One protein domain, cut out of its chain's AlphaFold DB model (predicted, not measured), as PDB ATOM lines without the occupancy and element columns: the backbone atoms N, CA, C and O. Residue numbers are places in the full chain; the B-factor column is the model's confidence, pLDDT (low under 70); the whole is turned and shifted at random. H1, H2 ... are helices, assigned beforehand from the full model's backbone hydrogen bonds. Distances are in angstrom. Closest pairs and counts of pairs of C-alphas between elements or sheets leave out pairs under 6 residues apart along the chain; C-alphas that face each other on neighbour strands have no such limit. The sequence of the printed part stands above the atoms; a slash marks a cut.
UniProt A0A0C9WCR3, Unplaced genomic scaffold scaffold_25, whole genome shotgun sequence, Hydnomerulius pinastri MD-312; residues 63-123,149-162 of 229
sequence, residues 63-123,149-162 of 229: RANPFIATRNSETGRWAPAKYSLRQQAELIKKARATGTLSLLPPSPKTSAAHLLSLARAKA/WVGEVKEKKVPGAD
ATOM      1  N   ARG A  63     128.872 121.224 135.447       87.94
ATOM      2  CA  ARG A  63     129.554 120.004 135.922       87.94
ATOM      3  C   ARG A  63     129.069 119.589 137.303       87.94
ATOM      4  O   ARG A  63     128.838 120.435 138.160       87.94
ATOM      5  N   ALA A  64     128.946 118.285 137.545       90.44
ATOM      6  CA  ALA A  64     128.552 117.761 138.853       90.44
ATOM      7  C   ALA A  64     129.619 118.059 139.919       90.44
ATOM      8  O   ALA A  64     130.806 117.799 139.713       90.44
ATOM      9  N   ASN A  65     129.199 118.586 141.070       93.00
ATOM     10  CA  ASN A  65     130.111 118.892 142.166       93.00
ATOM     11  C   ASN A  65     130.623 117.602 142.846       93.00
ATOM     12  O   ASN A  65     129.821 116.852 143.408       93.00
ATOM     13  N   PRO A  66     131.946 117.353 142.893       94.56
ATOM     14  CA  PRO A  66     132.505 116.141 143.492       94.56
ATOM     15  C   PRO A  66     132.389 116.085 145.028       94.56
ATOM     16  O   PRO A  66     132.640 115.034 145.623       94.56
ATOM     17  N   PHE A  67     132.035 117.189 145.694       94.75
ATOM     18  CA  PHE A  67     131.896 117.276 147.153       94.75
ATOM     19  C   PHE A  67     130.479 117.016 147.664       94.75
ATOM     20  O   PHE A  67     130.277 116.910 148.878       94.75
ATOM     21  N   ILE A  68     129.504 116.890 146.764       93.44
ATOM     22  CA  ILE A  68     128.095 116.715 147.106       93.44
ATOM     23  C   ILE A  68     127.641 115.327 146.653       93.44
ATOM     24  O   ILE A  68     128.059 114.826 145.613       93.44
ATOM     25  N   ALA A  69     126.796 114.692 147.464       94.50
ATOM     26  CA  ALA A  69     126.122 113.463 147.070       94.50
ATOM     27  C   ALA A  69     125.104 113.771 145.965       94.50
ATOM     28  O   ALA A  69     124.279 114.673 146.118       94.50
ATOM     29  N   THR A  70     125.147 113.025 144.869       93.38
ATOM     30  CA  THR A  70     124.250 113.213 143.726       93.38
ATOM     31  C   THR A  70     123.227 112.090 143.674       93.38
ATOM     32  O   THR A  70     123.500 110.949 144.044       93.38
ATOM     33  N   ARG A  71     122.007 112.403 143.238       94.38
ATOM     34  CA  ARG A  71     120.980 111.389 143.000       94.38
ATOM     35  C   ARG A  71     121.095 110.917 141.555       94.38
ATOM     36  O   ARG A  71     121.031 111.743 140.651       94.38
ATOM     37  N   ASN A  72     121.262 109.615 141.345       93.19
ATOM     38  CA  ASN A  72     121.226 109.034 140.006       93.19
ATOM     39  C   ASN A  72     119.777 109.090 139.477       93.19
ATOM     40  O   ASN A  72     118.857 108.666 140.180       93.19
ATOM     41  N   SER A  73     119.574 109.638 138.276       93.38
ATOM     42  CA  SER A  73     118.258 109.802 137.644       93.38
ATOM     43  C   SER A  73     117.606 108.476 137.258       93.38
ATOM     44  O   SER A  73     116.391 108.362 137.350       93.38
ATOM     45  N   GLU A  74     118.398 107.476 136.875       95.00
ATOM     46  CA  GLU A  74     117.901 106.178 136.406       95.00
ATOM     47  C   GLU A  74     117.521 105.272 137.580       95.00
ATOM     48  O   GLU A  74     116.418 104.743 137.657       95.00
ATOM     49  N   THR A  75     118.435 105.119 138.543       95.56
ATOM     50  CA  THR A  75     118.245 104.199 139.679       95.56
ATOM     51  C   THR A  75     117.551 104.850 140.875       95.56
ATOM     52  O   THR A  75     117.163 104.162 141.819       95.56
ATOM     53  N   GLY A  76     117.457 106.183 140.905       94.88
ATOM     54  CA  GLY A  76     116.907 106.961 142.017       94.88
ATOM     55  C   GLY A  76     117.734 106.924 143.309       94.88
ATOM     56  O   GLY A  76     117.370 107.615 144.269       94.88
ATOM     57  N   ARG A  77     118.826 106.148 143.352       96.06
ATOM     58  CA  ARG A  77     119.718 105.993 144.508       96.06
ATOM     59  C   ARG A  77     120.651 107.196 144.637       96.06
ATOM     60  O   ARG A  77     121.066 107.795 143.646       96.06
ATOM     61  N   TRP A  78     120.997 107.539 145.874       95.19
ATOM     62  CA  TRP A  78     121.989 108.573 146.156       95.19
ATOM     63  C   TRP A  78     123.391 107.977 146.074       95.19
ATOM     64  O   TRP A  78     123.739 107.095 146.857       95.19
ATOM     65  N   ALA A  79     124.192 108.467 145.134       94.25
ATOM     66  CA  ALA A  79     125.617 108.213 145.106       94.25
ATOM     67  C   ALA A  79     126.297 109.100 146.165       94.25
ATOM     68  O   ALA A  79     125.973 110.289 146.273       94.25
ATOM     69  N   PRO A  80     127.227 108.557 146.968       94.88
ATOM     70  CA  PRO A  80     128.010 109.379 147.879       94.88
ATOM     71  C   PRO A  80     128.845 110.397 147.091       94.88
ATOM     72  O   PRO A  80     129.134 110.209 145.910       94.88
ATOM     73  N   ALA A  81     129.260 111.472 147.761       95.44
ATOM     74  CA  ALA A  81     130.210 112.414 147.179       95.44
ATOM     75  C   ALA A  81     131.489 111.683 146.734       95.44
ATOM     76  O   ALA A  81     131.945 110.759 147.413       95.44
ATOM     77  N   LYS A  82     132.092 112.126 145.624       96.12
ATOM     78  CA  LYS A  82     133.317 111.520 145.076       96.12
ATOM     79  C   LYS A  82     134.466 111.562 146.084       96.12
ATOM     80  O   LYS A  82     135.228 110.606 146.179       96.12
ATOM     81  N   TYR A  83     134.557 112.652 146.846       96.69
ATOM     82  CA  TYR A  83     135.477 112.786 147.972       96.69
ATOM     83  C   TYR A  83     134.715 112.765 149.295       96.69
ATOM     84  O   TYR A  83     133.737 113.497 149.471       96.69
ATOM     85  N   SER A  84     135.193 111.973 150.254       96.12
ATOM     86  CA  SER A  84     134.605 111.910 151.598       96.12
ATOM     87  C   SER A  84     134.783 113.230 152.361       96.12
ATOM     88  O   SER A  84     135.704 113.995 152.086       96.12
ATOM     89  N   LEU A  85     133.958 113.495 153.383       94.62
ATOM     90  CA  LEU A  85     134.041 114.750 154.157       94.62
ATOM     91  C   LEU A  85     135.416 114.988 154.799       94.62
ATOM     92  O   LEU A  85     135.805 116.139 155.005       94.62
ATOM     93  N   ARG A  86     136.147 113.914 155.119       96.56
ATOM     94  CA  ARG A  86     137.524 114.003 155.613       96.56
ATOM     95  C   ARG A  86     138.479 114.437 154.498       96.56
ATOM     96  O   ARG A  86     139.213 115.398 154.689       96.56
ATOM     97  N   GLN A  87     138.425 113.784 153.337       97.19
ATOM     98  CA  GLN A  87     139.251 114.142 152.177       97.19
ATOM     99  C   GLN A  87     138.969 115.569 151.697       97.19
ATOM    100  O   GLN A  87     139.897 116.311 151.395       97.19
ATOM    101  N   GLN A  88     137.700 115.988 151.704       95.44
ATOM    102  CA  GLN A  88     137.308 117.372 151.431       95.44
ATOM    103  C   GLN A  88     138.034 118.341 152.371       95.44
ATOM    104  O   GLN A  88     138.622 119.317 151.916       95.44
ATOM    105  N   ALA A  89     138.046 118.057 153.679       95.31
ATOM    106  CA  ALA A  89     138.745 118.888 154.655       95.31
ATOM    107  C   ALA A  89     140.266 118.913 154.426       95.31
ATOM    108  O   ALA A  89     140.875 119.973 154.549       95.31
ATOM    109  N   GLU A  90     140.877 117.785 154.056       97.00
ATOM    110  CA  GLU A  90     142.304 117.714 153.719       97.00
ATOM    111  C   GLU A  90     142.638 118.537 152.461       97.00
ATOM    112  O   GLU A  90     143.594 119.311 152.483       97.00
ATOM    113  N   LEU A  91     141.822 118.456 151.402       96.25
ATOM    114  CA  LEU A  91     141.967 119.273 150.188       96.25
ATOM    115  C   LEU A  91     141.814 120.766 150.489       96.25
ATOM    116  O   LEU A  91     142.635 121.572 150.058       96.25
ATOM    117  N   ILE A  92     140.808 121.135 151.281       95.31
ATOM    118  CA  ILE A  92     140.571 122.523 151.697       95.31
ATOM    119  C   ILE A  92     141.727 123.034 152.557       95.31
ATOM    120  O   ILE A  92     142.158 124.171 152.384       95.31
ATOM    121  N   LYS A  93     142.260 122.210 153.469       96.19
ATOM    122  CA  LYS A  93     143.421 122.561 154.296       96.19
ATOM    123  C   LYS A  93     144.646 122.842 153.424       96.19
ATOM    124  O   LYS A  93     145.286 123.871 153.617       96.19
ATOM    125  N   LYS A  94     144.931 121.977 152.445       97.19
ATOM    126  CA  LYS A  94     146.031 122.174 151.484       97.19
ATOM    127  C   LYS A  94     145.822 123.437 150.644       97.19
ATOM    128  O   LYS A  94     146.718 124.265 150.579       97.19
ATOM    129  N   ALA A  95     144.623 123.639 150.103       95.00
ATOM    130  CA  ALA A  95     144.312 124.801 149.273       95.00
ATOM    131  C   ALA A  95     144.340 126.133 150.034       95.00
ATOM    132  O   ALA A  95     144.634 127.173 149.451       95.00
ATOM    133  N   ARG A  96     144.046 126.123 151.339       93.62
ATOM    134  CA  ARG A  96     144.258 127.286 152.210       93.62
ATOM    135  C   ARG A  96     145.739 127.600 152.365       93.62
ATOM    136  O   ARG A  96     146.103 128.761 152.240       93.62
ATOM    137  N   ALA A  97     146.569 126.582 152.590       95.12
ATOM    138  CA  ALA A  97     148.014 126.762 152.712       95.12
ATOM    139  C   ALA A  97     148.639 127.314 151.418       95.12
ATOM    140  O   ALA A  97     149.521 128.159 151.482       95.12
ATOM    141  N   THR A  98     148.145 126.893 150.251       95.81
ATOM    142  CA  THR A  98     148.632 127.349 148.938       95.81
ATOM    143  C   THR A  98     147.895 128.572 148.379       95.81
ATOM    144  O   THR A  98     148.209 129.020 147.282       95.81
ATOM    145  N   GLY A  99     146.873 129.097 149.068       90.94
ATOM    146  CA  GLY A  99     146.055 130.214 148.572       90.94
ATOM    147  C   GLY A  99     145.205 129.897 147.328       90.94
ATOM    148  O   GLY A  99     144.725 130.804 146.648       90.94
ATOM    149  N   THR A 100     144.985 128.618 147.012       92.69
ATOM    150  CA  THR A 100     144.217 128.151 145.841       92.69
ATOM    151  C   THR A 100     142.761 127.819 146.168       92.69
ATOM    152  O   THR A 100     142.056 127.214 145.362       92.69
ATOM    153  N   LEU A 101     142.271 128.240 147.339       91.19
ATOM    154  CA  LEU A 101     140.916 127.936 147.804       91.19
ATOM    155  C   LEU A 101     139.820 128.412 146.832       91.19
ATOM    156  O   LEU A 101     138.792 127.753 146.723       91.19
ATOM    157  N   SER A 102     140.051 129.503 146.093       89.31
ATOM    158  CA  SER A 102     139.105 130.045 145.106       89.31
ATOM    159  C   SER A 102     138.869 129.139 143.891       89.31
ATOM    160  O   SER A 102     137.926 129.375 143.148       89.31
ATOM    161  N   LEU A 103     139.735 128.145 143.651       89.06
ATOM    162  CA  LEU A 103     139.631 127.219 142.514       89.06
ATOM    163  C   LEU A 103     138.764 125.990 142.823       89.06
ATOM    164  O   LEU A 103     138.362 125.267 141.915       89.06
ATOM    165  N   LEU A 104     138.510 125.721 144.104       91.38
ATOM    166  CA  LEU A 104     137.738 124.561 144.533       91.38
ATOM    167  C   LEU A 104     136.230 124.818 144.401       91.38
ATOM    168  O   LEU A 104     135.778 125.945 144.626       91.38
ATOM    169  N   PRO A 105     135.426 123.775 144.115       91.69
ATOM    170  CA  PRO A 105     133.979 123.894 144.163       91.69
ATOM    171  C   PRO A 105     133.486 124.220 145.582       91.69
ATOM    172  O   PRO A 105     134.157 123.898 146.574       91.69
ATOM    173  N   PRO A 106     132.282 124.807 145.711       91.06
ATOM    174  CA  PRO A 106     131.655 125.000 147.011       91.06
ATOM    175  C   PRO A 106     131.489 123.658 147.734       91.06
ATOM    176  O   PRO A 106     131.120 122.652 147.128       91.06
ATOM    177  N   SER A 107     131.773 123.632 149.039       90.50
ATOM    178  CA  SER A 107     131.742 122.408 149.849       90.50
ATOM    179  C   SER A 107     130.961 122.617 151.148       90.50
ATOM    180  O   SER A 107     130.943 123.724 151.673       90.50
ATOM    181  N   PRO A 108     130.422 121.565 151.784       88.44
ATOM    182  CA  PRO A 108     129.797 121.672 153.109       88.44
ATOM    183  C   PRO A 108     130.726 122.165 154.233       88.44
ATOM    184  O   PRO A 108     130.262 122.476 155.329       88.44
ATOM    185  N   LYS A 109     132.045 122.174 154.011       87.94
ATOM    186  CA  LYS A 109     133.067 122.628 154.969       87.94
ATOM    187  C   LYS A 109     133.531 124.065 154.709       87.94
ATOM    188  O   LYS A 109     134.303 124.602 155.502       87.94
ATOM    189  N   THR A 110     133.072 124.683 153.624       85.50
ATOM    190  CA  THR A 110     133.408 126.048 153.209       85.50
ATOM    191  C   THR A 110     132.130 126.794 152.861       85.50
ATOM    192  O   THR A 110     131.418 126.407 151.946       85.50
ATOM    193  N   SER A 111     131.834 127.889 153.563       80.00
ATOM    194  CA  SER A 111     130.682 128.726 153.204       80.00
ATOM    195  C   SER A 111     130.846 129.245 151.778       80.00
ATOM    196  O   SER A 111     131.906 129.794 151.449       80.00
ATOM    197  N   ALA A 112     129.815 129.102 150.946       79.62
ATOM    198  CA  ALA A 112     129.870 129.524 149.546       79.62
ATOM    199  C   ALA A 112     130.179 131.026 149.432       79.62
ATOM    200  O   ALA A 112     130.993 131.433 148.604       79.62
ATOM    201  N   ALA A 113     129.640 131.830 150.356       78.31
ATOM    202  CA  ALA A 113     129.921 133.260 150.468       78.31
ATOM    203  C   ALA A 113     131.421 133.575 150.626       78.31
ATOM    204  O   ALA A 113     131.922 134.500 149.996       78.31
ATOM    205  N   HIS A 114     132.154 132.772 151.405       80.94
ATOM    206  CA  HIS A 114     133.597 132.953 151.613       80.94
ATOM    207  C   HIS A 114     134.419 132.610 150.362       80.94
ATOM    208  O   HIS A 114     135.458 133.210 150.106       80.94
ATOM    209  N   LEU A 115     133.969 131.643 149.557       82.12
ATOM    210  CA  LEU A 115     134.614 131.350 148.274       82.12
ATOM    211  C   LEU A 115     134.363 132.469 147.264       82.12
ATOM    212  O   LEU A 115     135.299 132.898 146.595       82.12
ATOM    213  N   LEU A 116     133.132 132.979 147.200       82.19
ATOM    214  CA  LEU A 116     132.775 134.105 146.338       82.19
ATOM    215  C   LEU A 116     133.523 135.384 146.731       82.19
ATOM    216  O   LEU A 116     134.016 136.088 145.853       82.19
ATOM    217  N   SER A 117     133.673 135.668 148.029       82.19
ATOM    218  CA  SER A 117     134.445 136.824 148.494       82.19
ATOM    219  C   SER A 117     135.922 136.708 148.119       82.19
ATOM    220  O   SER A 117     136.507 137.686 147.664       82.19
ATOM    221  N   LEU A 118     136.517 135.515 148.243       82.12
ATOM    222  CA  LEU A 118     137.897 135.260 147.820       82.12
ATOM    223  C   LEU A 118     138.072 135.374 146.305       82.12
ATOM    224  O   LEU A 118     139.034 135.984 145.843       82.12
ATOM    225  N   ALA A 119     137.144 134.815 145.526       81.44
ATOM    226  CA  ALA A 119     137.158 134.930 144.073       81.44
ATOM    227  C   ALA A 119     137.042 136.399 143.637       81.44
ATOM    228  O   ALA A 119     137.818 136.852 142.800       81.44
ATOM    229  N   ARG A 120     136.148 137.171 144.270       82.62
ATOM    230  CA  ARG A 120     135.992 138.611 144.025       82.62
ATOM    231  C   ARG A 120     137.235 139.406 144.421       82.62
ATOM    232  O   ARG A 120     137.642 140.274 143.662       82.62
ATOM    233  N   ALA A 121     137.854 139.101 145.562       80.81
ATOM    234  CA  ALA A 121     139.096 139.745 145.991       80.81
ATOM    235  C   ALA A 121     140.250 139.479 145.010       80.81
ATOM    236  O   ALA A 121     141.063 140.364 144.768       80.81
ATOM    237  N   LYS A 122     140.292 138.288 144.400       75.56
ATOM    238  CA  LYS A 122     141.285 137.931 143.379       75.56
ATOM    239  C   LYS A 122     140.995 138.550 142.005       75.56
ATOM    240  O   LYS A 122     141.930 138.790 141.251       75.56
ATOM    241  N   ALA A 123     139.723 138.797 141.688       71.50
ATOM    242  CA  ALA A 123     139.283 139.444 140.451       71.50
ATOM    243  C   ALA A 123     139.269 140.984 140.523       71.50
ATOM    244  O   ALA A 123     139.100 141.635 139.494       71.50
ATOM    245  N   TRP A 149     129.071 124.837 138.949       86.50
ATOM    246  CA  TRP A 149     128.967 123.590 139.699       86.50
ATOM    247  C   TRP A 149     127.506 123.253 139.989       86.50
ATOM    248  O   TRP A 149     126.810 123.980 140.693       86.50
ATOM    249  N   VAL A 150     127.062 122.103 139.492       84.62
ATOM    250  CA  VAL A 150     125.731 121.553 139.741       84.62
ATOM    251  C   VAL A 150     125.691 120.928 141.132       84.62
ATOM    252  O   VAL A 150     126.460 120.011 141.442       84.62
ATOM    253  N   GLY A 151     124.753 121.403 141.949       82.00
ATOM    254  CA  GLY A 151     124.460 120.882 143.281       82.00
ATOM    255  C   GLY A 151     124.486 121.970 144.350       82.00
ATOM    256  O   GLY A 151     125.447 122.726 144.470       82.00
ATOM    257  N   GLU A 152     123.432 122.022 145.162       80.31
ATOM    258  CA  GLU A 152     123.306 123.005 146.238       80.31
ATOM    259  C   GLU A 152     124.001 122.527 147.517       80.31
ATOM    260  O   GLU A 152     123.661 121.483 148.090       80.31
ATOM    261  N   VAL A 153     124.947 123.322 148.019       83.94
ATOM    262  CA  VAL A 153     125.487 123.133 149.368       83.94
ATOM    263  C   VAL A 153     124.488 123.706 150.368       83.94
ATOM    264  O   VAL A 153     124.389 124.916 150.547       83.94
ATOM    265  N   LYS A 154     123.753 122.829 151.053       81.88
ATOM    266  CA  LYS A 154     122.848 123.239 152.135       81.88
ATOM    267  C   LYS A 154     123.649 123.612 153.378       81.88
ATOM    268  O   LYS A 154     124.152 122.737 154.087       81.88
ATOM    269  N   GLU A 155     123.742 124.905 153.663       82.56
ATOM    270  CA  GLU A 155     124.328 125.388 154.911       82.56
ATOM    271  C   GLU A 155     123.423 125.010 156.094       82.56
ATOM    272  O   GLU A 155     122.226 125.304 156.130       82.56
ATOM    273  N   LYS A 156     123.984 124.296 157.075       79.94
ATOM    274  CA  LYS A 156     123.234 123.885 158.268       79.94
ATOM    275  C   LYS A 156     123.068 125.083 159.202       79.94
ATOM    276  O   LYS A 156     124.007 125.435 159.915       79.94
ATOM    277  N   LYS A 157     121.864 125.659 159.259       83.44
ATOM    278  CA  LYS A 157     121.500 126.661 160.273       83.44
ATOM    279  C   LYS A 157     121.380 125.984 161.642       83.44
ATOM    280  O   LYS A 157     120.418 125.266 161.905       83.44
ATOM    281  N   VAL A 158     122.383 126.172 162.499       80.25
ATOM    282  CA  VAL A 158     122.400 125.631 163.868       80.25
ATOM    283  C   VAL A 158     121.902 126.716 164.830       80.25
ATOM    284  O   VAL A 158     122.503 127.791 164.859       80.25
ATOM    285  N   PRO A 159     120.834 126.479 165.618       81.19
ATOM    286  CA  PRO A 159     120.368 127.456 166.600       81.19
ATOM    287  C   PRO A 159     121.477 127.764 167.614       81.19
ATOM    288  O   PRO A 159     122.204 126.867 168.041       81.19
ATOM    289  N   GLY A 160     121.639 129.040 167.971       78.88
ATOM    290  CA  GLY A 160     122.689 129.488 168.894       78.88
ATOM    291  C   GLY A 160     124.103 129.512 168.317       78.88
ATOM    292  O   GLY A 160     125.050 129.688 169.080       78.88
ATOM    293  N   ALA A 161     124.270 129.351 166.998       81.12
ATOM    294  CA  ALA A 161     125.556 129.571 166.338       81.12
ATOM    295  C   ALA A 161     126.062 131.010 166.522       81.12
ATOM    296  O   ALA A 161     127.253 131.187 166.751       81.12
ATOM    297  N   ASP A 162     125.155 131.988 166.499       82.00
ATOM    298  CA  ASP A 162     125.488 133.415 166.591       82.00
ATOM    299  C   ASP A 162     125.949 133.827 168.001       82.00
ATOM    300  O   ASP A 162     126.761 134.726 168.159       82.00
TER     301      ASP A 162
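This is residues 63 to 123 and 149 to 162 of the 229 residues of an uncharacterized protein of Hydnomerulius pinastri MD-312 (UniProt A0A0C9WCR3). There is little regular structure here: two helices, H1 and H2, run roughly the same way, with their link, residues 98 to 111, folding back between them. Residues 72 to 77 stick out as the tip of a loop, and residues 157 to 162 as a tail. The printed part has 75 residues with two named helices, H1 then H2, and no named strand; the class is all helix, though the helices hold only 25 residues. It is only just loose, close to compact, with a radius of gyration of the C-alphas of 13.9 A and spans of 41 by 31 by 23 A.

Find C-alpha 85 at (134.041, 114.750, 154.157); from there H1, residues 85 to 97, runs 18.5 A. H2, residues 112 to 123, runs 16.4 A to C-alpha 123 at (139.283, 139.444, 140.451).

H1 and H2 are apart. In both, every O i to N i+4 pair is within hydrogen-bond range. Look at residues 70 to 71, paired antiparallel with 78 to 79, and residues 63 to 64, paired parallel with 149 to 150.

The C-alphas of Thr 75 and Ala 121, the two farthest apart, are 41.7 A apart. Residues 124 to 148 are not printed; C-alphas 123 and 149 are 18.9 A apart across this cut. The link from H1 to H2 is long, with 14 residues. No printed residue is under 70 in pLDDT.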